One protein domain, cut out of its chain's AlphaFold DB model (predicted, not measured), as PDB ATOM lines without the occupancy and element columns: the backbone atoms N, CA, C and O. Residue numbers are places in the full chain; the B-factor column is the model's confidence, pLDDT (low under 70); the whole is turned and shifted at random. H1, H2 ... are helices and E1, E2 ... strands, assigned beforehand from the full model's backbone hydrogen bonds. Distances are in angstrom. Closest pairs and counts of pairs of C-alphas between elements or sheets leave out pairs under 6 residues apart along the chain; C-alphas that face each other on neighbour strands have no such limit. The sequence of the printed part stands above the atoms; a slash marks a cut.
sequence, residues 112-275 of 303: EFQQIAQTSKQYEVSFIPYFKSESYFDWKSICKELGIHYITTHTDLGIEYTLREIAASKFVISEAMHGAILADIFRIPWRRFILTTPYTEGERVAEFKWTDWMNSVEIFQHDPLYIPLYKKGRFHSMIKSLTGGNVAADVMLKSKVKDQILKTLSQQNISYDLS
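Overview. This is residues 112 to 275 of the 303 residues of the protein "Polysaccharide pyruvyl transferase" of Echinicola vietnamensis (strain DSM 17526 / LMG 23754 / KMM 6221) (UniProt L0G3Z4). A parallel sheet of four strands, E1 E2 E3 E4, curled like part of a barrel, forms three layers with helices on both faces: H4 on one, H2 and H7 on the other. The long H7 leads out past the sheet to H6 at one far end, while H1, side by side with H3, lies at the other end; H5 is off the sheet near H4. The printed part has 164 residues, with seven named helices and four named strands in the order H1 E1 H2 H3 E2 H4 E3 H5 E4 H6 H7, of mixed class. It is compact, with a radius of gyration of the C-alphas of 17.2 A, yet elongated, spanning 59 by 32 by 32 A.

Arrangement. H1, residues 112 to 117, touches H3, residues 159 to 167, at a shallow tilt of 23 degrees, the same way; their closest C-alphas, of Ile 116 and Arg 164, are 5.7 A apart. The edge strand E1, residues 123 to 128, is the parallel neighbour of E2, residues 169 to 174, with N 126 and O 171 within hydrogen-bond range at 2.9 A. H2, residues 139 to 146, is on the sheet. H3 only grazes the sheet with residues 165 to 167. H4, residues 177 to 185, lies over E2, along the strands, at a height over the sheet of 8.6 A. E3, residues 190 to 195, is parallel to E2, with N 191 and O 172 at 2.8 A. H5, residues 203 to 216, is close but not clearly touching H4; the closest C-alphas, of Met 177 and Trp 210, are 6.7 A apart. The edge strand E4, residues 225 to 227, is parallel to E3, with N 194 and O 225 at 2.8 A. H6, residues 234 to 242, is only just apart from H7, residues 247 to 265, at 8.4 A. H7 lies on the opposite face from H4, over E3, at a height over the sheet of 11.3 A. Every O i to N i+4 pair is within hydrogen-bond range in H1, H2, H3, H4, H5 and H7, and 4 of 5 in H6.

Along the chain. H1 begins at C-alpha 112, (105.561, 127.927, 189.002). E3 is 16.2 A long and H5 20.0 A from first to last C-alpha. H7 is 26.9 A long and ends at C-alpha 265, (107.505, 125.086, 157.395).

Size, cuts and confidence. The C-alphas farthest apart, of Gln 115 and Leu 242, are 58.9 A apart. The printed part has no cut, and the link H2 to H3 is long. The pLDDT is under 70 in residues 197 to 201 and 229 to 251.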
ATOM      1  N   GLU A 112     106.237 127.280 190.127       96.81
ATOM      2  CA  GLU A 112     105.561 127.927 189.002       96.81
ATOM      3  C   GLU A 112     105.776 127.156 187.699       96.81
ATOM      4  O   GLU A 112     104.849 127.017 186.899       96.81
ATOM      5  N   PHE A 113     106.973 126.595 187.497       97.12
ATOM      6  CA  PHE A 113     107.236 125.744 186.343       97.12
ATOM      7  C   PHE A 113     106.374 124.482 186.387       97.12
ATOM      8  O   PHE A 113     105.763 124.149 185.377       97.12
ATOM      9  N   GLN A 114     106.252 123.821 187.544       95.88
ATOM     10  CA  GLN A 114     105.411 122.622 187.680       95.88
ATOM     11  C   GLN A 114     103.945 122.915 187.335       95.88
ATOM     12  O   GLN A 114     103.288 122.120 186.665       95.88
ATOM     13  N   GLN A 115     103.442 124.089 187.726       97.31
ATOM     14  CA  GLN A 115     102.104 124.538 187.349       97.31
ATOM     15  C   GLN A 115     101.991 124.818 185.841       97.31
ATOM     16  O   GLN A 115     101.000 124.454 185.211       97.31
ATOM     17  N   ILE A 116     102.986 125.479 185.243       98.12
ATOM     18  CA  ILE A 116     102.994 125.796 183.809       98.12
ATOM     19  C   ILE A 116     103.128 124.526 182.961       98.12
ATOM     20  O   ILE A 116     102.458 124.413 181.934       98.12
ATOM     21  N   ALA A 117     103.918 123.546 183.396       97.06
ATOM     22  CA  ALA A 117     104.113 122.275 182.703       97.06
ATOM     23  C   ALA A 117     102.812 121.462 182.561       97.06
ATOM     24  O   ALA A 117     102.684 120.665 181.637       97.06
ATOM     25  N   GLN A 118     101.817 121.712 183.420       96.88
ATOM     26  CA  GLN A 118     100.481 121.108 183.351       96.88
ATOM     27  C   GLN A 118      99.538 121.804 182.351       96.88
ATOM     28  O   GLN A 118      98.364 121.448 182.260       96.88
ATOM     29  N   THR A 119     100.017 122.798 181.596       97.88
ATOM     30  CA  THR A 119      99.209 123.483 180.580       97.88
ATOM     31  C   THR A 119      98.736 122.489 179.518       97.88
ATOM     32  O   THR A 119      99.537 121.819 178.865       97.88
ATOM     33  N   SER A 120      97.417 122.410 179.319       97.94
ATOM     34  CA  SER A 120      96.817 121.572 178.278       97.94
ATOM     35  C   SER A 120      97.371 121.926 176.902       97.94
ATOM     36  O   SER A 120      97.483 123.101 176.554       97.94
ATOM     37  N   LYS A 121      97.669 120.908 176.091       98.31
ATOM     38  CA  LYS A 121      98.140 121.107 174.717       98.31
ATOM     39  C   LYS A 121      97.037 121.737 173.864       98.31
ATOM     40  O   LYS A 121      95.943 121.185 173.770       98.31
ATOM     41  N   GLN A 122      97.339 122.872 173.244       98.38
ATOM     42  CA  GLN A 122      96.434 123.632 172.373       98.38
ATOM     43  C   GLN A 122      96.954 123.726 170.939       98.38
ATOM     44  O   GLN A 122      96.161 123.806 170.004       98.38
ATOM     45  N   TYR A 123      98.277 123.688 170.760       98.31
ATOM     46  CA  TYR A 123      98.922 123.940 169.478       98.31
ATOM     47  C   TYR A 123      99.626 122.683 168.975       98.31
ATOM     48  O   TYR A 123     100.413 122.071 169.702       98.31
ATOM     49  N   GLU A 124      99.357 122.299 167.725       97.44
ATOM     50  CA  GLU A 124     100.042 121.165 167.100       97.44
ATOM     51  C   GLU A 124     101.530 121.480 166.924       97.44
ATOM     52  O   GLU A 124     102.388 120.778 167.447       97.44
ATOM     53  N   VAL A 125     101.840 122.603 166.275       98.06
ATOM     54  CA  VAL A 125     103.207 123.091 166.094       98.06
ATOM     55  C   VAL A 125     103.246 124.573 166.428       98.06
ATOM     56  O   VAL A 125     102.394 125.336 165.966       98.06
ATOM     57  N   SER A 126     104.265 124.979 167.178       98.62
ATOM     58  CA  SER A 126     104.582 126.384 167.417       98.62
ATOM     59  C   SER A 126     105.900 126.772 166.762       98.62
ATOM     60  O   SER A 126     106.838 125.977 166.721       98.62
ATOM     61  N   PHE A 127     105.989 128.007 166.275       98.31
ATOM     62  CA  PHE A 127     107.199 128.589 165.712       98.31
ATOM     63  C   PHE A 127     107.685 129.773 166.549       98.31
ATOM     64  O   PHE A 127     106.919 130.692 166.848       98.31
ATOM     65  N   ILE A 128     108.978 129.764 166.882       97.75
ATOM     66  CA  ILE A 128     109.651 130.828 167.636       97.75
ATOM     67  C   ILE A 128     110.788 131.399 166.766       97.75
ATOM     68  O   ILE A 128     111.794 130.706 166.567       97.75
ATOM     69  N   PRO A 129     110.684 132.639 166.249       94.62
ATOM     70  CA  PRO A 129     111.759 133.268 165.484       94.62
ATOM     71  C   PRO A 129     112.937 133.645 166.392       94.62
ATOM     72  O   PRO A 129     112.859 133.578 167.613       94.62
ATOM     73  N   TYR A 130     114.040 134.105 165.810       91.31
ATOM     74  CA  TYR A 130     115.095 134.785 166.553       91.31
ATOM     75  C   TYR A 130     114.718 136.255 166.733       91.31
ATOM     76  O   TYR A 130     114.252 136.893 165.789       91.31
ATOM     77  N   PHE A 131     114.982 136.841 167.904       86.19
ATOM     78  CA  PHE A 131     114.517 138.199 168.226       86.19
ATOM     79  C   PHE A 131     114.957 139.277 167.222       86.19
ATOM     80  O   PHE A 131     114.224 140.227 166.952       86.19
ATOM     81  N   LYS A 132     116.137 139.134 166.597       84.25
ATOM     82  CA  LYS A 132     116.574 140.064 165.535       84.25
ATOM     83  C   LYS A 132     115.916 139.773 164.184       84.25
ATOM     84  O   LYS A 132     115.738 140.697 163.393       84.25
ATOM     85  N   SER A 133     115.549 138.519 163.929       82.38
ATOM     86  CA  SER A 133     114.827 138.078 162.730       82.38
ATOM     87  C   SER A 133     113.329 138.408 162.811       82.38
ATOM     88  O   SER A 133     112.677 138.522 161.772       82.38
ATOM     89  N   GLU A 134     112.784 138.631 164.012       85.38
ATOM     90  CA  GLU A 134     111.359 138.904 164.254       85.38
ATOM     91  C   GLU A 134     110.844 140.149 163.507       85.38
ATOM     92  O   GLU A 134     109.700 140.188 163.070       85.38
ATOM     93  N   SER A 135     111.704 141.149 163.285       84.62
ATOM     94  CA  SER A 135     111.354 142.365 162.526       84.62
ATOM     95  C   SER A 135     111.555 142.255 161.010       84.62
ATOM     96  O   SER A 135     111.207 143.178 160.272       84.62
ATOM     97  N   TYR A 136     112.150 141.161 160.525       84.38
ATOM     98  CA  TYR A 136     112.543 141.037 159.121       84.38
ATOM     99  C   TYR A 136     111.409 140.514 158.226       84.38
ATOM    100  O   TYR A 136     111.287 140.956 157.076       84.38
ATOM    101  N   PHE A 137     110.573 139.625 158.769       88.75
ATOM    102  CA  PHE A 137     109.366 139.085 158.146       88.75
ATOM    103  C   PHE A 137     108.153 139.283 159.054       88.75
ATOM    104  O   PHE A 137     108.284 139.340 160.273       88.75
ATOM    105  N   ASP A 138     106.961 139.328 158.459       92.12
ATOM    106  CA  ASP A 138     105.708 139.241 159.212       92.12
ATOM    107  C   ASP A 138     105.444 137.781 159.606       92.12
ATOM    108  O   ASP A 138     104.675 137.057 158.966       92.12
ATOM    109  N   TRP A 139     106.147 137.329 160.643       94.25
ATOM    110  CA  TRP A 139     106.052 135.957 161.136       94.25
ATOM    111  C   TRP A 139     104.654 135.598 161.624       94.25
ATOM    112  O   TRP A 139     104.236 134.460 161.438       94.25
ATOM    113  N   LYS A 140     103.905 136.560 162.178       94.81
ATOM    114  CA  LYS A 140     102.510 136.344 162.588       94.81
ATOM    115  C   LYS A 140     101.649 135.961 161.389       94.81
ATOM    116  O   LYS A 140     100.899 134.993 161.464       94.81
ATOM    117  N   SER A 141     101.783 136.691 160.282       95.38
ATOM    118  CA  SER A 141     101.063 136.397 159.040       95.38
ATOM    119  C   SER A 141     101.487 135.057 158.428       95.38
ATOM    120  O   SER A 141     100.627 134.243 158.105       95.38
ATOM    121  N   ILE A 142     102.796 134.781 158.360       95.56
ATOM    122  CA  ILE A 142     103.331 133.502 157.852       95.56
ATOM    123  C   ILE A 142     102.806 132.315 158.669       95.56
ATOM    124  O   ILE A 142     102.310 131.348 158.101       95.56
ATOM    125  N   CYS A 143     102.891 132.381 159.999       97.12
ATOM    126  CA  CYS A 143     102.441 131.293 160.865       97.12
ATOM    127  C   CYS A 143     100.924 131.092 160.751       97.12
ATOM    128  O   CYS A 143     100.469 129.960 160.608       97.12
ATOM    129  N   LYS A 144     100.148 132.185 160.695       96.94
ATOM    130  CA  LYS A 144      98.695 132.133 160.476       96.94
ATOM    131  C   LYS A 144      98.325 131.458 159.152       96.94
ATOM    132  O   LYS A 144      97.390 130.666 159.132       96.94
ATOM    133  N   GLU A 145      99.038 131.762 158.067       96.62
ATOM    134  CA  GLU A 145      98.835 131.147 156.745       96.62
ATOM    135  C   GLU A 145      99.062 129.627 156.777       96.62
ATOM    136  O   GLU A 145      98.359 128.878 156.106       96.62
ATOM    137  N   LEU A 146     100.005 129.173 157.606       96.25
ATOM    138  CA  LEU A 146     100.376 127.766 157.745       96.25
ATOM    139  C   LEU A 146      99.603 127.014 158.840       96.25
ATOM    140  O   LEU A 146      99.813 125.816 159.008       96.25
ATOM    141  N   GLY A 147      98.745 127.694 159.609       96.75
ATOM    142  CA  GLY A 147      98.114 127.104 160.796       96.75
ATOM    143  C   GLY A 147      99.110 126.749 161.910       96.75
ATOM    144  O   GLY A 147      98.822 125.893 162.741       96.75
ATOM    145  N   ILE A 148     100.281 127.391 161.920       97.75
ATOM    146  CA  ILE A 148     101.314 127.240 162.947       97.75
ATOM    147  C   ILE A 148     101.084 128.306 164.016       97.75
ATOM    148  O   ILE A 148     100.786 129.462 163.703       97.75
ATOM    149  N   HIS A 149     101.238 127.939 165.285       98.50
ATOM    150  CA  HIS A 149     101.132 128.904 166.371       98.50
ATOM    151  C   HIS A 149     102.392 129.767 166.459       98.50
ATOM    152  O   HIS A 149     103.513 129.268 166.412       98.50
ATOM    153  N   TYR A 150     102.226 131.080 166.565       98.06
ATOM    154  CA  TYR A 150     103.345 132.014 166.623       98.06
ATOM    155  C   TYR A 150     103.658 132.390 168.066       98.06
ATOM    156  O   TYR A 150     102.795 132.928 168.758       98.06
ATOM    157  N   ILE A 151     104.914 132.230 168.477       97.75
ATOM    158  CA  ILE A 151     105.389 132.656 169.794       97.75
ATOM    159  C   ILE A 151     106.459 133.735 169.603       97.75
ATOM    160  O   ILE A 151     107.499 133.503 168.987       97.75
ATOM    161  N   THR A 152     106.195 134.936 170.120       95.12
ATOM    162  CA  THR A 152     107.137 136.069 170.075       95.12
ATOM    163  C   THR A 152     108.315 135.854 171.017       95.12
ATOM    164  O   THR A 152     108.186 135.194 172.047       95.12
ATOM    165  N   THR A 153     109.460 136.454 170.685       92.50
ATOM    166  CA  THR A 153     110.601 136.479 171.604       92.50
ATOM    167  C   THR A 153     110.613 137.667 172.565       92.50
ATOM    168  O   THR A 153     111.417 137.693 173.502       92.50
ATOM    169  N   HIS A 154     109.749 138.655 172.326       93.75
ATOM    170  CA  HIS A 154     109.611 139.826 173.180       93.75
ATOM    171  C   HIS A 154     108.956 139.467 174.515       93.75
ATOM    172  O   HIS A 154     108.185 138.514 174.613       93.75
ATOM    173  N   THR A 155     109.241 140.262 175.543       90.75
ATOM    174  CA  THR A 155     108.816 139.980 176.924       90.75
ATOM    175  C   THR A 155     107.743 140.930 177.448       90.75
ATOM    176  O   THR A 155     107.445 140.919 178.638       90.75
ATOM    177  N   ASP A 156     107.088 141.688 176.561       92.12
ATOM    178  CA  ASP A 156     106.029 142.648 176.914       92.12
ATOM    179  C   ASP A 156     104.840 141.999 177.658       92.12
ATOM    180  O   ASP A 156     104.167 142.653 178.449       92.12
ATOM    181  N   LEU A 157     104.586 140.707 177.413       92.44
ATOM    182  CA  LEU A 157     103.525 139.920 178.062       92.44
ATOM    183  C   LEU A 157     104.022 139.125 179.287       92.44
ATOM    184  O   LEU A 157     103.243 138.411 179.916       92.44
ATOM    185  N   GLY A 158     105.304 139.257 179.636       94.56
ATOM    186  CA  GLY A 158     105.954 138.558 180.743       94.56
ATOM    187  C   GLY A 158     106.516 137.179 180.381       94.56
ATOM    188  O   GLY A 158     106.106 136.538 179.415       94.56
ATOM    189  N   ILE A 159     107.469 136.706 181.192       95.88
ATOM    190  CA  ILE A 159     108.146 135.410 181.003       95.88
ATOM    191  C   ILE A 159     107.168 134.233 181.090       95.88
ATOM    192  O   ILE A 159     107.204 133.340 180.246       95.88
ATOM    193  N   GLU A 160     106.263 134.238 182.071       96.56
ATOM    194  CA  GLU A 160     105.309 133.140 182.260       96.56
ATOM    195  C   GLU A 160     104.343 132.970 181.090       96.56
ATOM    196  O   GLU A 160     103.957 131.843 180.789       96.56
ATOM    197  N   TYR A 161     103.975 134.059 180.409       96.88
ATOM    198  CA  TYR A 161     103.153 133.979 179.205       96.88
ATOM    199  C   TYR A 161     103.863 133.145 178.134       96.88
ATOM    200  O   TYR A 161     103.313 132.152 177.664       96.88
ATOM    201  N   THR A 162     105.120 133.473 177.822       97.00
ATOM    202  CA  THR A 162     105.921 132.718 176.848       97.00
ATOM    203  C   THR A 162     106.120 131.263 177.279       97.00
ATOM    204  O   THR A 162     105.999 130.362 176.451       97.00
ATOM    205  N   LEU A 163     106.370 131.006 178.570       98.25
ATOM    206  CA  LEU A 163     106.486 129.640 179.094       98.25
ATOM    207  C   LEU A 163     105.195 128.833 178.890       98.25
ATOM    208  O   LEU A 163     105.267 127.682 178.470       98.25
ATOM    209  N   ARG A 164     104.017 129.428 179.134       98.44
ATOM    210  CA  ARG A 164     102.713 128.772 178.919       98.44
ATOM    211  C   ARG A 164     102.436 128.502 177.446       98.44
ATOM    212  O   ARG A 164     101.958 127.421 177.119       98.44
ATOM    213  N   GLU A 165     102.775 129.437 176.565       98.56
ATOM    214  CA  GLU A 165     102.617 129.256 175.117       98.56
ATOM    215  C   GLU A 165     103.487 128.101 174.597       98.56
ATOM    216  O   GLU A 165     103.023 127.259 173.826       98.56
ATOM    217  N   ILE A 166     104.732 128.001 175.080       98.62
ATOM    218  CA  ILE A 166     105.605 126.860 174.781       98.62
ATOM    219  C   ILE A 166     105.001 125.579 175.366       98.62
ATOM    220  O   ILE A 166     104.811 124.617 174.627       98.62
ATOM    221  N   ALA A 167     104.617 125.569 176.646       98.69
ATOM    222  CA  ALA A 167     104.039 124.401 177.313       98.69
ATOM    223  C   ALA A 167     102.756 123.884 176.633       98.69
ATOM    224  O   ALA A 167     102.536 122.674 176.582       98.69
ATOM    225  N   ALA A 168     101.947 124.767 176.042       98.75
ATOM    226  CA  ALA A 168     100.745 124.420 175.283       98.75
ATOM    227  C   ALA A 168     101.030 123.790 173.901       98.75
ATOM    228  O   ALA A 168     100.094 123.386 173.207       98.75
ATOM    229  N   SER A 169     102.292 123.681 173.485       98.75
ATOM    230  CA  SER A 169     102.697 123.147 172.178       98.75
ATOM    231  C   SER A 169     102.971 121.640 172.232       98.75
ATOM    232  O   SER A 169     103.520 121.139 173.220       98.75
ATOM    233  N   LYS A 170     102.613 120.896 171.174       98.56
ATOM    234  CA  LYS A 170     103.044 119.494 170.997       98.56
ATOM    235  C   LYS A 170     104.415 119.386 170.338       98.56
ATOM    236  O   LYS A 170     105.197 118.531 170.733       98.56
ATOM    237  N   PHE A 171     104.706 120.278 169.392       98.56
ATOM    238  CA  PHE A 171     106.001 120.402 168.730       98.56
ATOM    239  C   PHE A 171     106.445 121.864 168.667       98.56
ATOM    240  O   PHE A 171     105.616 122.769 168.546       98.56
ATOM    241  N   VAL A 172     107.756 122.104 168.695       98.75
ATOM    242  CA  VAL A 172     108.330 123.454 168.578       98.75
ATOM    243  C   VAL A 172     109.356 123.514 167.452       98.75
ATOM    244  O   VAL A 172     110.340 122.788 167.446       98.75
ATOM    245  N   ILE A 173     109.176 124.432 166.511       98.50
ATOM    246  CA  ILE A 173     110.209 124.815 165.549       98.50
ATOM    247  C   ILE A 173     110.805 126.140 166.023       98.50
ATOM    248  O   ILE A 173     110.075 127.105 166.245       98.50
ATOM    249  N   SER A 174     112.122 126.218 166.203       97.62
ATOM    250  CA  SER A 174     112.729 127.393 166.834       97.62
ATOM    251  C   SER A 174     114.020 127.859 166.175       97.62
ATOM    252  O   SER A 174     114.956 127.087 165.982       97.62
ATOM    253  N   GLU A 175     114.084 129.154 165.869       95.44
ATOM    254  CA  GLU A 175     115.319 129.859 165.505       95.44
ATOM    255  C   GLU A 175     116.039 130.402 166.752       95.44
ATOM    256  O   GLU A 175     117.269 130.495 166.788       95.44
ATOM    257  N   ALA A 176     115.289 130.744 167.805       94.75
ATOM    258  CA  ALA A 176     115.851 131.134 169.092       94.75
ATOM    259  C   ALA A 176     116.302 129.899 169.886       94.75
ATOM    260  O   ALA A 176     115.487 129.078 170.278       94.75
ATOM    261  N   MET A 177     117.591 129.801 170.222       96.25
ATOM    262  CA  MET A 177     118.130 128.659 170.985       96.25
ATOM    263  C   MET A 177     117.360 128.365 172.277       96.25
ATOM    264  O   MET A 177     117.063 127.212 172.563       96.25
ATOM    265  N   HIS A 178     116.951 129.401 173.015       97.38
ATOM    266  CA  HIS A 178     116.154 129.207 174.225       97.38
ATOM    267  C   HIS A 178     114.737 128.694 173.959       97.38
ATOM    268  O   HIS A 178     114.160 128.075 174.838       97.38
ATOM    269  N   GLY A 179     114.178 128.870 172.760       98.19
ATOM    270  CA  GLY A 179     112.917 128.219 172.406       98.19
ATOM    271  C   GLY A 179     113.064 126.697 172.350       98.19
ATOM    272  O   GLY A 179     112.200 125.986 172.851       98.19
ATOM    273  N   ALA A 180     114.189 126.205 171.821       98.56
ATOM    274  CA  ALA A 180     114.525 124.781 171.820       98.56
ATOM    275  C   ALA A 180     114.906 124.259 173.216       98.56
ATOM    276  O   ALA A 180     114.411 123.214 173.618       98.56
ATOM    277  N   ILE A 181     115.715 125.004 173.983       98.75
ATOM    278  CA  ILE A 181     116.060 124.644 175.373       98.75
ATOM    279  C   ILE A 181     114.799 124.499 176.227       98.75
ATOM    280  O   ILE A 181     114.627 123.496 176.910       98.75
ATOM    281  N   LEU A 182     113.890 125.476 176.167       98.69
ATOM    282  CA  LEU A 182     112.644 125.419 176.926       98.69
ATOM    283  C   LEU A 182     111.743 124.275 176.462       98.69
ATOM    284  O   LEU A 182     111.160 123.601 177.305       98.69
ATOM    285  N   ALA A 183     111.647 124.028 175.153       98.75
ATOM    286  CA  ALA A 183     110.919 122.872 174.641       98.75
ATOM    287  C   ALA A 183     111.495 121.559 175.201       98.75
ATOM    288  O   ALA A 183     110.735 120.735 175.701       98.75
ATOM    289  N   ASP A 184     112.822 121.406 175.222       98.81
ATOM    290  CA  ASP A 184     113.493 120.235 175.795       98.81
ATOM    291  C   ASP A 184     113.214 120.069 177.297       98.81
ATOM    292  O   ASP A 184     112.928 118.958 177.740       98.81
ATOM    293  N   ILE A 185     113.208 121.163 178.068       98.69
ATOM    294  CA  ILE A 185     112.862 121.169 179.502       98.69
ATOM    295  C   ILE A 185     111.396 120.754 179.716       98.69
ATOM    296  O   ILE A 185     111.114 119.911 180.564       98.69
ATOM    297  N   PHE A 186     110.463 121.273 178.910       98.75
ATOM    298  CA  PHE A 186     109.045 120.878 178.929       98.75
ATOM    299  C   PHE A 186     108.774 119.494 178.315       98.75
ATOM    300  O   PHE A 186     107.617 119.071 178.260       98.75
ATOM    301  N   ARG A 187     109.815 118.793 177.846       98.44
ATOM    302  CA  ARG A 187     109.725 117.491 177.166       98.44
ATOM    303  C   ARG A 187     108.885 117.536 175.881       98.44
ATOM    304  O   ARG A 187     108.139 116.612 175.565       98.44
ATOM    305  N   ILE A 188     108.989 118.636 175.142       98.75
ATOM    306  CA  ILE A 188     108.317 118.890 173.865       98.75
ATOM    307  C   ILE A 188     109.339 118.677 172.742       98.75
ATOM    308  O   ILE A 188     110.340 119.397 172.706       98.75
ATOM    309  N   PRO A 189     109.110 117.734 171.809       98.44
ATOM    310  CA  PRO A 189     110.007 117.548 170.676       98.44
ATOM    311  C   PRO A 189     110.148 118.832 169.853       98.44
ATOM    312  O   PRO A 189     109.167 119.530 169.564       98.44
ATOM    313  N   TRP A 190     111.379 119.149 169.467       98.56
ATOM    314  CA  TRP A 190     111.713 120.425 168.853       98.56
ATOM    315  C   TRP A 190     112.604 120.277 167.622       98.56
ATOM    316  O   TRP A 190     113.251 119.262 167.402       98.56
ATOM    317  N   ARG A 191     112.623 121.293 166.763       98.12
ATOM    318  CA  ARG A 191     113.472 121.328 165.571       98.12
ATOM    319  C   ARG A 191     114.051 122.719 165.396       98.12
ATOM    320  O   ARG A 191     113.332 123.718 165.433       98.12
ATOM    321  N   ARG A 192     115.365 122.800 165.197       97.25
ATOM    322  CA  ARG A 192     116.027 124.071 164.912       97.25
ATOM    323  C   ARG A 192     115.618 124.569 163.537       97.25
ATOM    324  O   ARG A 192     115.611 123.821 162.560       97.25
ATOM    325  N   PHE A 193     115.369 125.861 163.465       95.75
ATOM    326  CA  PHE A 193     115.212 126.600 162.230       95.75
ATOM    327  C   PHE A 193     116.393 127.549 162.068       95.75
ATOM    328  O   PHE A 193     116.787 128.233 163.010       95.75
ATOM    329  N   ILE A 194     116.992 127.581 160.882       92.88
ATOM    330  CA  ILE A 194     118.123 128.457 160.587       92.88
ATOM    331  C   ILE A 194     117.738 129.348 159.426       92.88
ATOM    332  O   ILE A 194     117.631 128.901 158.286       92.88
ATOM    333  N   LEU A 195     117.603 130.635 159.719       88.50
ATOM    334  CA  LEU A 195     117.466 131.674 158.721       88.50
ATOM    335  C   LEU A 195     118.736 132.521 158.729       88.50
ATOM    336  O   LEU A 195     119.009 133.244 159.687       88.50
ATOM    337  N   THR A 196     119.536 132.456 157.665       74.25
ATOM    338  CA  THR A 196     120.826 133.167 157.629       74.25
ATOM    339  C   THR A 196     120.648 134.669 157.381       74.25
ATOM    340  O   THR A 196     121.027 135.191 156.346       74.25
ATOM    341  N   THR A 197     120.052 135.424 158.301       64.88
ATOM    342  CA  THR A 197     119.942 136.882 158.135       64.88
ATOM    343  C   THR A 197     121.297 137.565 158.399       64.88
ATOM    344  O   THR A 197     122.076 137.093 159.237       64.88
ATOM    345  N   PRO A 198     121.596 138.722 157.770       56.03
ATOM    346  CA  PRO A 198     122.780 139.522 158.116       56.03
ATOM    347  C   PRO A 198     122.726 140.083 159.550       56.03
ATOM    348  O   PRO A 198     123.705 140.656 160.020       56.03
ATOM    349  N   TYR A 199     121.589 139.924 160.235       57.81
ATOM    350  CA  TYR A 199     121.342 140.362 161.604       57.81
ATOM    351  C   TYR A 199     121.471 139.220 162.628       57.81
ATOM    352  O   TYR A 199     121.274 139.446 163.823       57.81
ATOM    353  N   THR A 200     121.821 138.005 162.189       61.56
ATOM    354  CA  THR A 200     122.162 136.893 163.088       61.56
ATOM    355  C   THR A 200     123.474 137.160 163.830       61.56
ATOM    356  O   THR A 200     124.269 138.023 163.459       61.56
ATOM    357  N   GLU A 201     123.725 136.418 164.909       66.00
ATOM    358  CA  GLU A 201     124.927 136.557 165.749       66.00
ATOM    359  C   GLU A 201     126.252 136.163 165.046       66.00
ATOM    360  O   GLU A 201     127.312 136.138 165.668       66.00
ATOM    361  N   GLY A 202     126.226 135.926 163.734       74.75
ATOM    362  CA  GLY A 202     127.304 135.320 162.966       74.75
ATOM    363  C   GLY A 202     127.220 133.798 163.048       74.75
ATOM    364  O   GLY A 202     127.139 133.232 164.135       74.75
ATOM    365  N   GLU A 203     127.271 133.137 161.890       81.38
ATOM    366  CA  GLU A 203     127.101 131.681 161.737       81.38
ATOM    367  C   GLU A 203     127.971 130.884 162.720       81.38
ATOM    368  O   GLU A 203     127.466 130.055 163.464       81.38
ATOM    369  N   ARG A 204     129.262 131.223 162.831       84.75
ATOM    370  CA  ARG A 204     130.195 130.538 163.744       84.75
ATOM    371  C   ARG A 204     129.789 130.622 165.214       84.75
ATOM    372  O   ARG A 204     129.978 129.661 165.947       84.75
ATOM    373  N   VAL A 205     129.279 131.772 165.656       88.19
ATOM    374  CA  VAL A 205     128.861 131.962 167.052       88.19
ATOM    375  C   VAL A 205     127.577 131.188 167.312       88.19
ATOM    376  O   VAL A 205     127.476 130.515 168.334       88.19
ATOM    377  N   ALA A 206     126.621 131.248 166.381       90.00
ATOM    378  CA  ALA A 206     125.381 130.492 166.481       90.00
ATOM    379  C   ALA A 206     125.658 128.981 166.528       90.00
ATOM    380  O   ALA A 206     125.242 128.332 167.484       90.00
ATOM    381  N   GLU A 207     126.424 128.440 165.576       92.44
ATOM    382  CA  GLU A 207     126.756 127.010 165.548       92.44
ATOM    383  C   GLU A 207     127.508 126.557 166.797       92.44
ATOM    384  O   GLU A 207     127.184 125.508 167.349       92.44
ATOM    385  N   PHE A 208     128.459 127.357 167.291       94.31
ATOM    386  CA  PHE A 208     129.150 127.047 168.542       94.31
ATOM    387  C   PHE A 208     128.161 126.928 169.703       94.31
ATOM    388  O   PHE A 208     128.184 125.931 170.411       94.31
ATOM    389  N   LYS A 209     127.277 127.917 169.889       94.75
ATOM    390  CA  LYS A 209     126.317 127.934 171.004       94.75
ATOM    391  C   LYS A 209     125.345 126.759 170.957       94.75
ATOM    392  O   LYS A 209     125.148 126.104 171.974       94.75
ATOM    393  N   TRP A 210     124.766 126.503 169.785       96.75
ATOM    394  CA  TRP A 210     123.832 125.399 169.593       96.75
ATOM    395  C   TRP A 210     124.521 124.050 169.806       96.75
ATOM    396  O   TRP A 210     124.001 123.233 170.552       96.75
ATOM    397  N   THR A 211     125.703 123.834 169.224       97.19
ATOM    398  CA  THR A 211     126.461 122.578 169.389       97.19
ATOM    399  C   THR A 211     126.891 122.365 170.839       97.19
ATOM    400  O   THR A 211     126.832 121.251 171.346       97.19
ATOM    401  N   ASP A 212     127.316 123.430 171.517       98.06
ATOM    402  CA  ASP A 212     127.721 123.397 172.921       98.06
ATOM    403  C   ASP A 212     126.576 122.939 173.834       98.06
ATOM    404  O   ASP A 212     126.775 122.041 174.646       98.06
ATOM    405  N   TRP A 213     125.370 123.487 173.659       98.50
ATOM    406  CA  TRP A 213     124.195 123.020 174.399       98.50
ATOM    407  C   TRP A 213     123.727 121.627 173.952       98.50
ATOM    408  O   TRP A 213     123.559 120.749 174.787       98.50
ATOM    409  N   MET A 214     123.552 121.371 172.654       98.50
ATOM    410  CA  MET A 214     123.042 120.072 172.187       98.50
ATOM    411  C   MET A 214     123.929 118.907 172.652       98.50
ATOM    412  O   MET A 214     123.421 117.893 173.125       98.50
ATOM    413  N   ASN A 215     125.255 119.076 172.624       98.56
ATOM    414  CA  ASN A 215     126.179 118.060 173.122       98.56
ATOM    415  C   ASN A 215     126.114 117.875 174.646       98.56
ATOM    416  O   ASN A 215     126.417 116.783 175.121       98.56
ATOM    417  N   SER A 216     125.747 118.900 175.425       98.69
ATOM    418  CA  SER A 216     125.584 118.751 176.879       98.69
ATOM    419  C   SER A 216     124.346 117.924 177.240       98.69
ATOM    420  O   SER A 216     124.317 117.298 178.299       98.69
ATOM    421  N   VAL A 217     123.372 117.829 176.332       98.56
ATOM    422  CA  VAL A 217     122.172 116.986 176.455       98.56
ATOM    423  C   VAL A 217     122.177 115.770 175.520       98.56
ATOM    424  O   VAL A 217     121.138 115.156 175.297       98.56
ATOM    425  N   GLU A 218     123.357 115.399 175.012       98.38
ATOM    426  CA  GLU A 218     123.611 114.195 174.199       98.38
ATOM    427  C   GLU A 218     122.874 114.137 172.848       98.38
ATOM    428  O   GLU A 218     122.685 113.069 172.264       98.38
ATOM    429  N   ILE A 219     122.516 115.294 172.292       97.88
ATOM    430  CA  ILE A 219     121.992 115.421 170.928       97.88
ATOM    431  C   ILE A 219     123.172 115.710 169.989       97.88
ATOM    432  O   ILE A 219     123.539 116.854 169.741       97.88
ATOM    433  N   PHE A 220     123.808 114.651 169.481       95.81
ATOM    434  CA  PHE A 220     125.019 114.771 168.650       95.81
ATOM    435  C   PHE A 220     124.745 114.904 167.150       95.81
ATOM    436  O   PHE A 220     125.595 115.383 166.399       95.81
ATOM    437  N   GLN A 221     123.582 114.436 166.699       89.56
ATOM    438  CA  GLN A 221     123.149 114.523 165.311       89.56
ATOM    439  C   GLN A 221     121.896 115.375 165.259       89.56
ATOM    440  O   GLN A 221     120.953 115.138 166.007       89.56
ATOM    441  N   HIS A 222     121.911 116.376 164.389       89.62
ATOM    442  CA  HIS A 222     120.821 117.320 164.273       89.62
ATOM    443  C   HIS A 222     120.714 117.808 162.831       89.62
ATOM    444  O   HIS A 222     121.716 118.203 162.233       89.62
ATOM    445  N   ASP A 223     119.501 117.789 162.286       90.88
ATOM    446  CA  ASP A 223     119.217 118.201 160.912       90.88
ATOM    447  C   ASP A 223     118.328 119.457 160.909       90.88
ATOM    448  O   ASP A 223     117.102 119.357 160.990       90.88
ATOM    449  N   PRO A 224     118.907 120.668 160.907       94.69
ATOM    450  CA  PRO A 224     118.126 121.888 161.028       94.69
ATOM    451  C   PRO A 224     117.311 122.174 159.762       94.69
ATOM    452  O   PRO A 224     117.763 121.964 158.637       94.69
ATOM    453  N   LEU A 225     116.147 122.807 159.931       94.69
ATOM    454  CA  LEU A 225     115.415 123.414 158.822       94.69
ATOM    455  C   LEU A 225     116.171 124.660 158.352       94.69
ATOM    456  O   LEU A 225     116.048 125.741 158.930       94.69
ATOM    457  N   TYR A 226     116.998 124.491 157.325       91.62
ATOM    458  CA  TYR A 226     117.936 125.510 156.870       91.62
ATOM    459  C   TYR A 226     117.414 126.289 155.659       91.62
ATOM    460  O   TYR A 226     117.170 125.727 154.590       91.62
ATOM    461  N   ILE A 227     117.319 127.614 155.802       88.31
ATOM    462  CA  ILE A 227     116.937 128.541 154.737       88.31
ATOM    463  C   ILE A 227     118.058 129.564 154.518       88.31
ATOM    464  O   ILE A 227     118.273 130.456 155.349       88.31
ATOM    465  N   PRO A 228     118.767 129.489 153.378       79.12
ATOM    466  CA  PRO A 228     119.815 130.440 153.058       79.12
ATOM    467  C   PRO A 228     119.223 131.791 152.638       79.12
ATOM    468  O   PRO A 228     118.820 131.997 151.493       79.12
ATOM    469  N   LEU A 229     119.277 132.767 153.535       68.75
ATOM    470  CA  LEU A 229     119.285 134.183 153.185       68.75
ATOM    471  C   LEU A 229     120.732 134.584 152.869       68.75
ATOM    472  O   LEU A 229     121.528 134.810 153.761       68.75
ATOM    473  N   TYR A 230     121.104 134.686 151.594       59.88
ATOM    474  CA  TYR A 230     122.336 135.375 151.171       59.88
ATOM    475  C   TYR A 230     123.692 134.899 151.770       59.88
ATOM    476  O   TYR A 230     124.120 135.312 152.844       59.88
ATOM    477  N   LYS A 231     124.525 134.229 150.957       46.31
ATOM    478  CA  LYS A 231     125.982 134.483 151.003       46.31
ATOM    479  C   LYS A 231     126.228 135.775 150.223       46.31
ATOM    480  O   LYS A 231     125.687 135.918 149.127       46.31
ATOM    481  N   LYS A 232     127.041 136.713 150.728       43.81
ATOM    482  CA  LYS A 232     127.603 137.820 149.921       43.81
ATOM    483  C   LYS A 232     128.426 137.226 148.763       43.81
ATOM    484  O   LYS A 232     129.637 137.081 148.859       43.81
ATOM    485  N   GLY A 233     127.761 136.808 147.693       44.34
ATOM    486  CA  GLY A 233     128.367 136.288 146.475       44.34
ATOM    487  C   GLY A 233     128.507 137.384 145.422       44.34
ATOM    488  O   GLY A 233     127.764 138.367 145.427       44.34
ATOM    489  N   ARG A 234     129.435 137.170 144.482       41.84
ATOM    490  CA  ARG A 234     129.776 138.037 143.333       41.84
ATOM    491  C   ARG A 234     128.579 138.557 142.513       41.84
ATOM    492  O   ARG A 234     128.710 139.552 141.809       41.84
ATOM    493  N   PHE A 235     127.411 137.928 142.622       47.00
ATOM    494  CA  PHE A 235     126.189 138.372 141.956       47.00
ATOM    495  C   PHE A 235     125.547 139.613 142.584       47.00
ATOM    496  O   PHE A 235     124.912 140.362 141.860       47.00
ATOM    497  N   HIS A 236     125.734 139.912 143.875       45.91
ATOM    498  CA  HIS A 236     125.154 141.130 144.465       45.91
ATOM    499  C   HIS A 236     125.868 142.396 143.992       45.91
ATOM    500  O   HIS A 236     125.215 143.406 143.759       45.91
ATOM    501  N   SER A 237     127.196 142.379 143.833       49.91
ATOM    502  CA  SER A 237     127.898 143.524 143.236       49.91
ATOM    503  C   SER A 237     127.461 143.734 141.788       49.91
ATOM    504  O   SER A 237     127.254 144.871 141.388       49.91
ATOM    505  N   MET A 238     127.245 142.640 141.051       48.38
ATOM    506  CA  MET A 238     126.812 142.663 139.654       48.38
ATOM    507  C   MET A 238     125.349 143.110 139.498       48.38
ATOM    508  O   MET A 238     125.042 143.943 138.656       48.38
ATOM    509  N   ILE A 239     124.440 142.621 140.345       50.09
ATOM    510  CA  ILE A 239     123.032 143.034 140.354       50.09
ATOM    511  C   ILE A 239     122.925 144.479 140.833       50.09
ATOM    512  O   ILE A 239     122.260 145.263 140.180       50.09
ATOM    513  N   LYS A 240     123.637 144.885 141.892       49.44
ATOM    514  CA  LYS A 240     123.640 146.279 142.360       49.44
ATOM    515  C   LYS A 240     124.215 147.244 141.314       49.44
ATOM    516  O   LYS A 240     123.720 148.363 141.215       49.44
ATOM    517  N   SER A 241     125.209 146.818 140.524       54.50
ATOM    518  CA  SER A 241     125.738 147.616 139.408       54.50
ATOM    519  C   SER A 241     124.808 147.649 138.193       54.50
ATOM    520  O   SER A 241     124.808 148.640 137.476       54.50
ATOM    521  N   LEU A 242     124.012 146.599 137.962       51.19
ATOM    522  CA  LEU A 242     123.052 146.523 136.850       51.19
ATOM    523  C   LEU A 242     121.700 147.180 137.169       51.19
ATOM    524  O   LEU A 242     121.042 147.682 136.266       51.19
ATOM    525  N   THR A 243     121.267 147.181 138.432       51.28
ATOM    526  CA  THR A 243     119.935 147.656 138.850       51.28
ATOM    527  C   THR A 243     119.959 148.993 139.584       51.28
ATOM    528  O   THR A 243     118.927 149.413 140.106       51.28
ATOM    529  N   GLY A 244     121.114 149.663 139.658       51.97
ATOM    530  CA  GLY A 244     121.239 151.002 140.245       51.97
ATOM    531  C   GLY A 244     120.892 151.092 141.738       51.97
ATOM    532  O   GLY A 244     120.667 152.187 142.238       51.97
ATOM    533  N   GLY A 245     120.841 149.968 142.464       51.78
ATOM    534  CA  GLY A 245     120.500 149.953 143.893       51.78
ATOM    535  C   GLY A 245     119.002 150.066 144.212       51.78
ATOM    536  O   GLY A 245     118.647 150.591 145.264       51.78
ATOM    537  N   ASN A 246     118.121 149.580 143.335       52.50
ATOM    538  CA  ASN A 246     116.671 149.722 143.495       52.50
ATOM    539  C   ASN A 246     116.030 148.791 144.553       52.50
ATOM    540  O   ASN A 246     116.257 147.580 144.562       52.50
ATOM    541  N   VAL A 247     115.099 149.362 145.336       58.38
ATOM    542  CA  VAL A 247     114.194 148.726 146.329       58.38
ATOM    543  C   VAL A 247     113.492 147.465 145.796       58.38
ATOM    544  O   VAL A 247     113.228 146.526 146.546       58.38
ATOM    545  N   ALA A 248     113.231 147.398 144.489       60.22
ATOM    546  CA  ALA A 248     112.576 146.264 143.839       60.22
ATOM    547  C   ALA A 248     113.357 144.938 143.958       60.22
ATOM    548  O   ALA A 248     112.745 143.875 144.074       60.22
ATOM    549  N   ALA A 249     114.696 144.981 143.972       60.41
ATOM    550  CA  ALA A 249     115.518 143.777 144.105       60.41
ATOM    551  C   ALA A 249     115.419 143.171 145.517       60.41
ATOM    552  O   ALA A 249     115.293 141.954 145.661       60.41
ATOM    553  N   ASP A 250     115.402 144.024 146.545       65.75
ATOM    554  CA  ASP A 250     115.240 143.607 147.940       65.75
ATOM    555  C   ASP A 250     113.836 143.049 148.202       65.75
ATOM    556  O   ASP A 250     113.684 142.050 148.905       65.75
ATOM    557  N   VAL A 251     112.804 143.643 147.593       69.50
ATOM    558  CA  VAL A 251     111.419 143.148 147.670       69.50
ATOM    559  C   VAL A 251     111.285 141.774 147.007       69.50
ATOM    560  O   VAL A 251     110.761 140.845 147.623       69.50
ATOM    561  N   MET A 252     111.804 141.607 145.785       70.38
ATOM    562  CA  MET A 252     111.753 140.325 145.069       70.38
ATOM    563  C   MET A 252     112.502 139.222 145.828       70.38
ATOM    564  O   MET A 252     112.047 138.081 145.901       70.38
ATOM    565  N   LEU A 253     113.646 139.563 146.421       75.81
ATOM    566  CA  LEU A 253     114.413 138.651 147.256       75.81
ATOM    567  C   LEU A 253     113.635 138.229 148.504       75.81
ATOM    568  O   LEU A 253     113.543 137.033 148.782       75.81
ATOM    569  N   LYS A 254     113.074 139.190 149.249       80.75
ATOM    570  CA  LYS A 254     112.263 138.897 150.436       80.75
ATOM    571  C   LYS A 254     111.078 138.001 150.092       80.75
ATOM    572  O   LYS A 254     110.803 137.080 150.852       80.75
ATOM    573  N   SER A 255     110.436 138.220 148.942       84.19
ATOM    574  CA  SER A 255     109.366 137.345 148.449       84.19
ATOM    575  C   SER A 255     109.861 135.914 148.238       84.19
ATOM    576  O   SER A 255     109.298 134.996 148.816       84.19
ATOM    577  N   LYS A 256     110.968 135.714 147.506       85.38
ATOM    578  CA  LYS A 256     111.520 134.366 147.274       85.38
ATOM    579  C   LYS A 256     111.894 133.641 148.566       85.38
ATOM    580  O   LYS A 256     111.709 132.434 148.672       85.38
ATOM    581  N   VAL A 257     112.451 134.362 149.537       87.31
ATOM    582  CA  VAL A 257     112.780 133.780 150.844       87.31
ATOM    583  C   VAL A 257     111.508 133.449 151.615       87.31
ATOM    584  O   VAL A 257     111.437 132.373 152.198       87.31
ATOM    585  N   LYS A 258     110.486 134.314 151.583       90.25
ATOM    586  CA  LYS A 258     109.169 134.006 152.153       90.25
ATOM    587  C   LYS A 258     108.599 132.719 151.544       90.25
ATOM    588  O   LYS A 258     108.158 131.859 152.295       90.25
ATOM    589  N   ASP A 259     108.688 132.539 150.228       90.62
ATOM    590  CA  ASP A 259     108.221 131.317 149.560       90.62
ATOM    591  C   ASP A 259     108.988 130.073 150.041       90.62
ATOM    592  O   ASP A 259     108.401 129.015 150.269       90.62
ATOM    593  N   GLN A 260     110.305 130.192 150.256       91.12
ATOM    594  CA  GLN A 260     111.113 129.118 150.846       91.12
ATOM    595  C   GLN A 260     110.731 128.831 152.300       91.12
ATOM    596  O   GLN A 260     110.693 127.663 152.685       91.12
ATOM    597  N   ILE A 261     110.429 129.863 153.094       93.12
ATOM    598  CA  ILE A 261     109.933 129.724 154.470       93.12
ATOM    599  C   ILE A 261     108.623 128.948 154.467       93.12
ATOM    600  O   ILE A 261     108.534 127.922 155.137       93.12
ATOM    601  N   LEU A 262     107.649 129.379 153.660       94.06
ATOM    602  CA  LEU A 262     106.360 128.704 153.522       94.06
ATOM    603  C   LEU A 262     106.550 127.240 153.113       94.06
ATOM    604  O   LEU A 262     106.010 126.343 153.754       94.06
ATOM    605  N   LYS A 263     107.386 126.971 152.102       93.69
ATOM    606  CA  LYS A 263     107.677 125.606 151.644       93.69
ATOM    607  C   LYS A 263     108.338 124.739 152.721       93.69
ATOM    608  O   LYS A 263     108.060 123.549 152.797       93.69
ATOM    609  N   THR A 264     109.248 125.304 153.508       94.19
ATOM    610  CA  THR A 264     110.000 124.557 154.527       94.19
ATOM    611  C   THR A 264     109.128 124.252 155.740       94.19
ATOM    612  O   THR A 264     109.121 123.124 156.215       94.19
ATOM    613  N   LEU A 265     108.356 125.232 156.211       94.62
ATOM    614  CA  LEU A 265     107.505 125.086 157.395       94.62
ATOM    615  C   LEU A 265     106.202 124.311 157.128       94.62
ATOM    616  O   LEU A 265     105.591 123.832 158.072       94.62
ATOM    617  N   SER A 266     105.784 124.152 155.867       93.06
ATOM    618  CA  SER A 266     104.612 123.341 155.477       93.06
ATOM    619  C   SER A 266     104.910 121.848 155.279       93.06
ATOM    620  O   SER A 266     104.018 121.083 154.907       93.06
ATOM    621  N   GLN A 267     106.153 121.411 155.489       91.25
ATOM    622  CA  GLN A 267     106.518 120.002 155.362       91.25
ATOM    623  C   GLN A 267     105.793 119.161 156.421       91.25
ATOM    624  O   GLN A 267     105.850 119.463 157.606       91.25
ATOM    625  N   GLN A 268     105.147 118.069 156.001       81.25
ATOM    626  CA  GLN A 268     104.400 117.197 156.919       81.25
ATOM    627  C   GLN A 268     105.284 116.214 157.699       81.25
ATOM    628  O   GLN A 268     104.883 115.740 158.754       81.25
ATOM    629  N   ASN A 269     106.490 115.923 157.203       86.25
ATOM    630  CA  ASN A 269     107.393 114.916 157.775       86.25
ATOM    631  C   ASN A 269     108.632 115.563 158.407       86.25
ATOM    632  O   ASN A 269     109.759 115.135 158.156       86.25
ATOM    633  N   ILE A 270     108.434 116.630 159.183       92.62
ATOM    634  CA  ILE A 270     109.521 117.235 159.955       92.62
ATOM    635  C   ILE A 270     109.895 116.256 161.072       92.62
ATOM    636  O   ILE A 270     109.063 115.877 161.893       92.62
ATOM    637  N   SER A 271     111.150 115.814 161.075       93.75
ATOM    638  CA  SER A 271     111.722 115.109 162.220       93.75
ATOM    639  C   SER A 271     111.914 116.111 163.360       93.75
ATOM    640  O   SER A 271     112.214 117.278 163.111       93.75
ATOM    641  N   TYR A 272     111.745 115.663 164.599       96.81
ATOM    642  CA  TYR A 272     111.974 116.466 165.793       96.81
ATOM    643  C   TYR A 272     112.981 115.760 166.693       96.81
ATOM    644  O   TYR A 272     113.051 114.533 166.722       96.81
ATOM    645  N   ASP A 273     113.753 116.556 167.413       97.38
ATOM    646  CA  ASP A 273     114.755 116.133 168.372       97.38
ATOM    647  C   ASP A 273     114.218 116.321 169.788       97.38
ATOM    648  O   ASP A 273     113.387 117.193 170.056       97.38
ATOM    649  N   LEU A 274     114.692 115.485 170.701       97.88
ATOM    650  CA  LEU A 274     114.439 115.600 172.128       97.88
ATOM    651  C   LEU A 274     115.559 114.860 172.856       97.88
ATOM    652  O   LEU A 274     115.937 113.761 172.439       97.88
ATOM    653  N   SER A 275     116.098 115.440 173.927       98.25
ATOM    654  CA  SER A 275     117.063 114.737 174.777       98.25
ATOM    655  C   SER A 275     116.424 113.484 175.386       98.25
ATOM    656  O   SER A 275     115.200 113.384 175.477       98.25
TER     657      SER A 275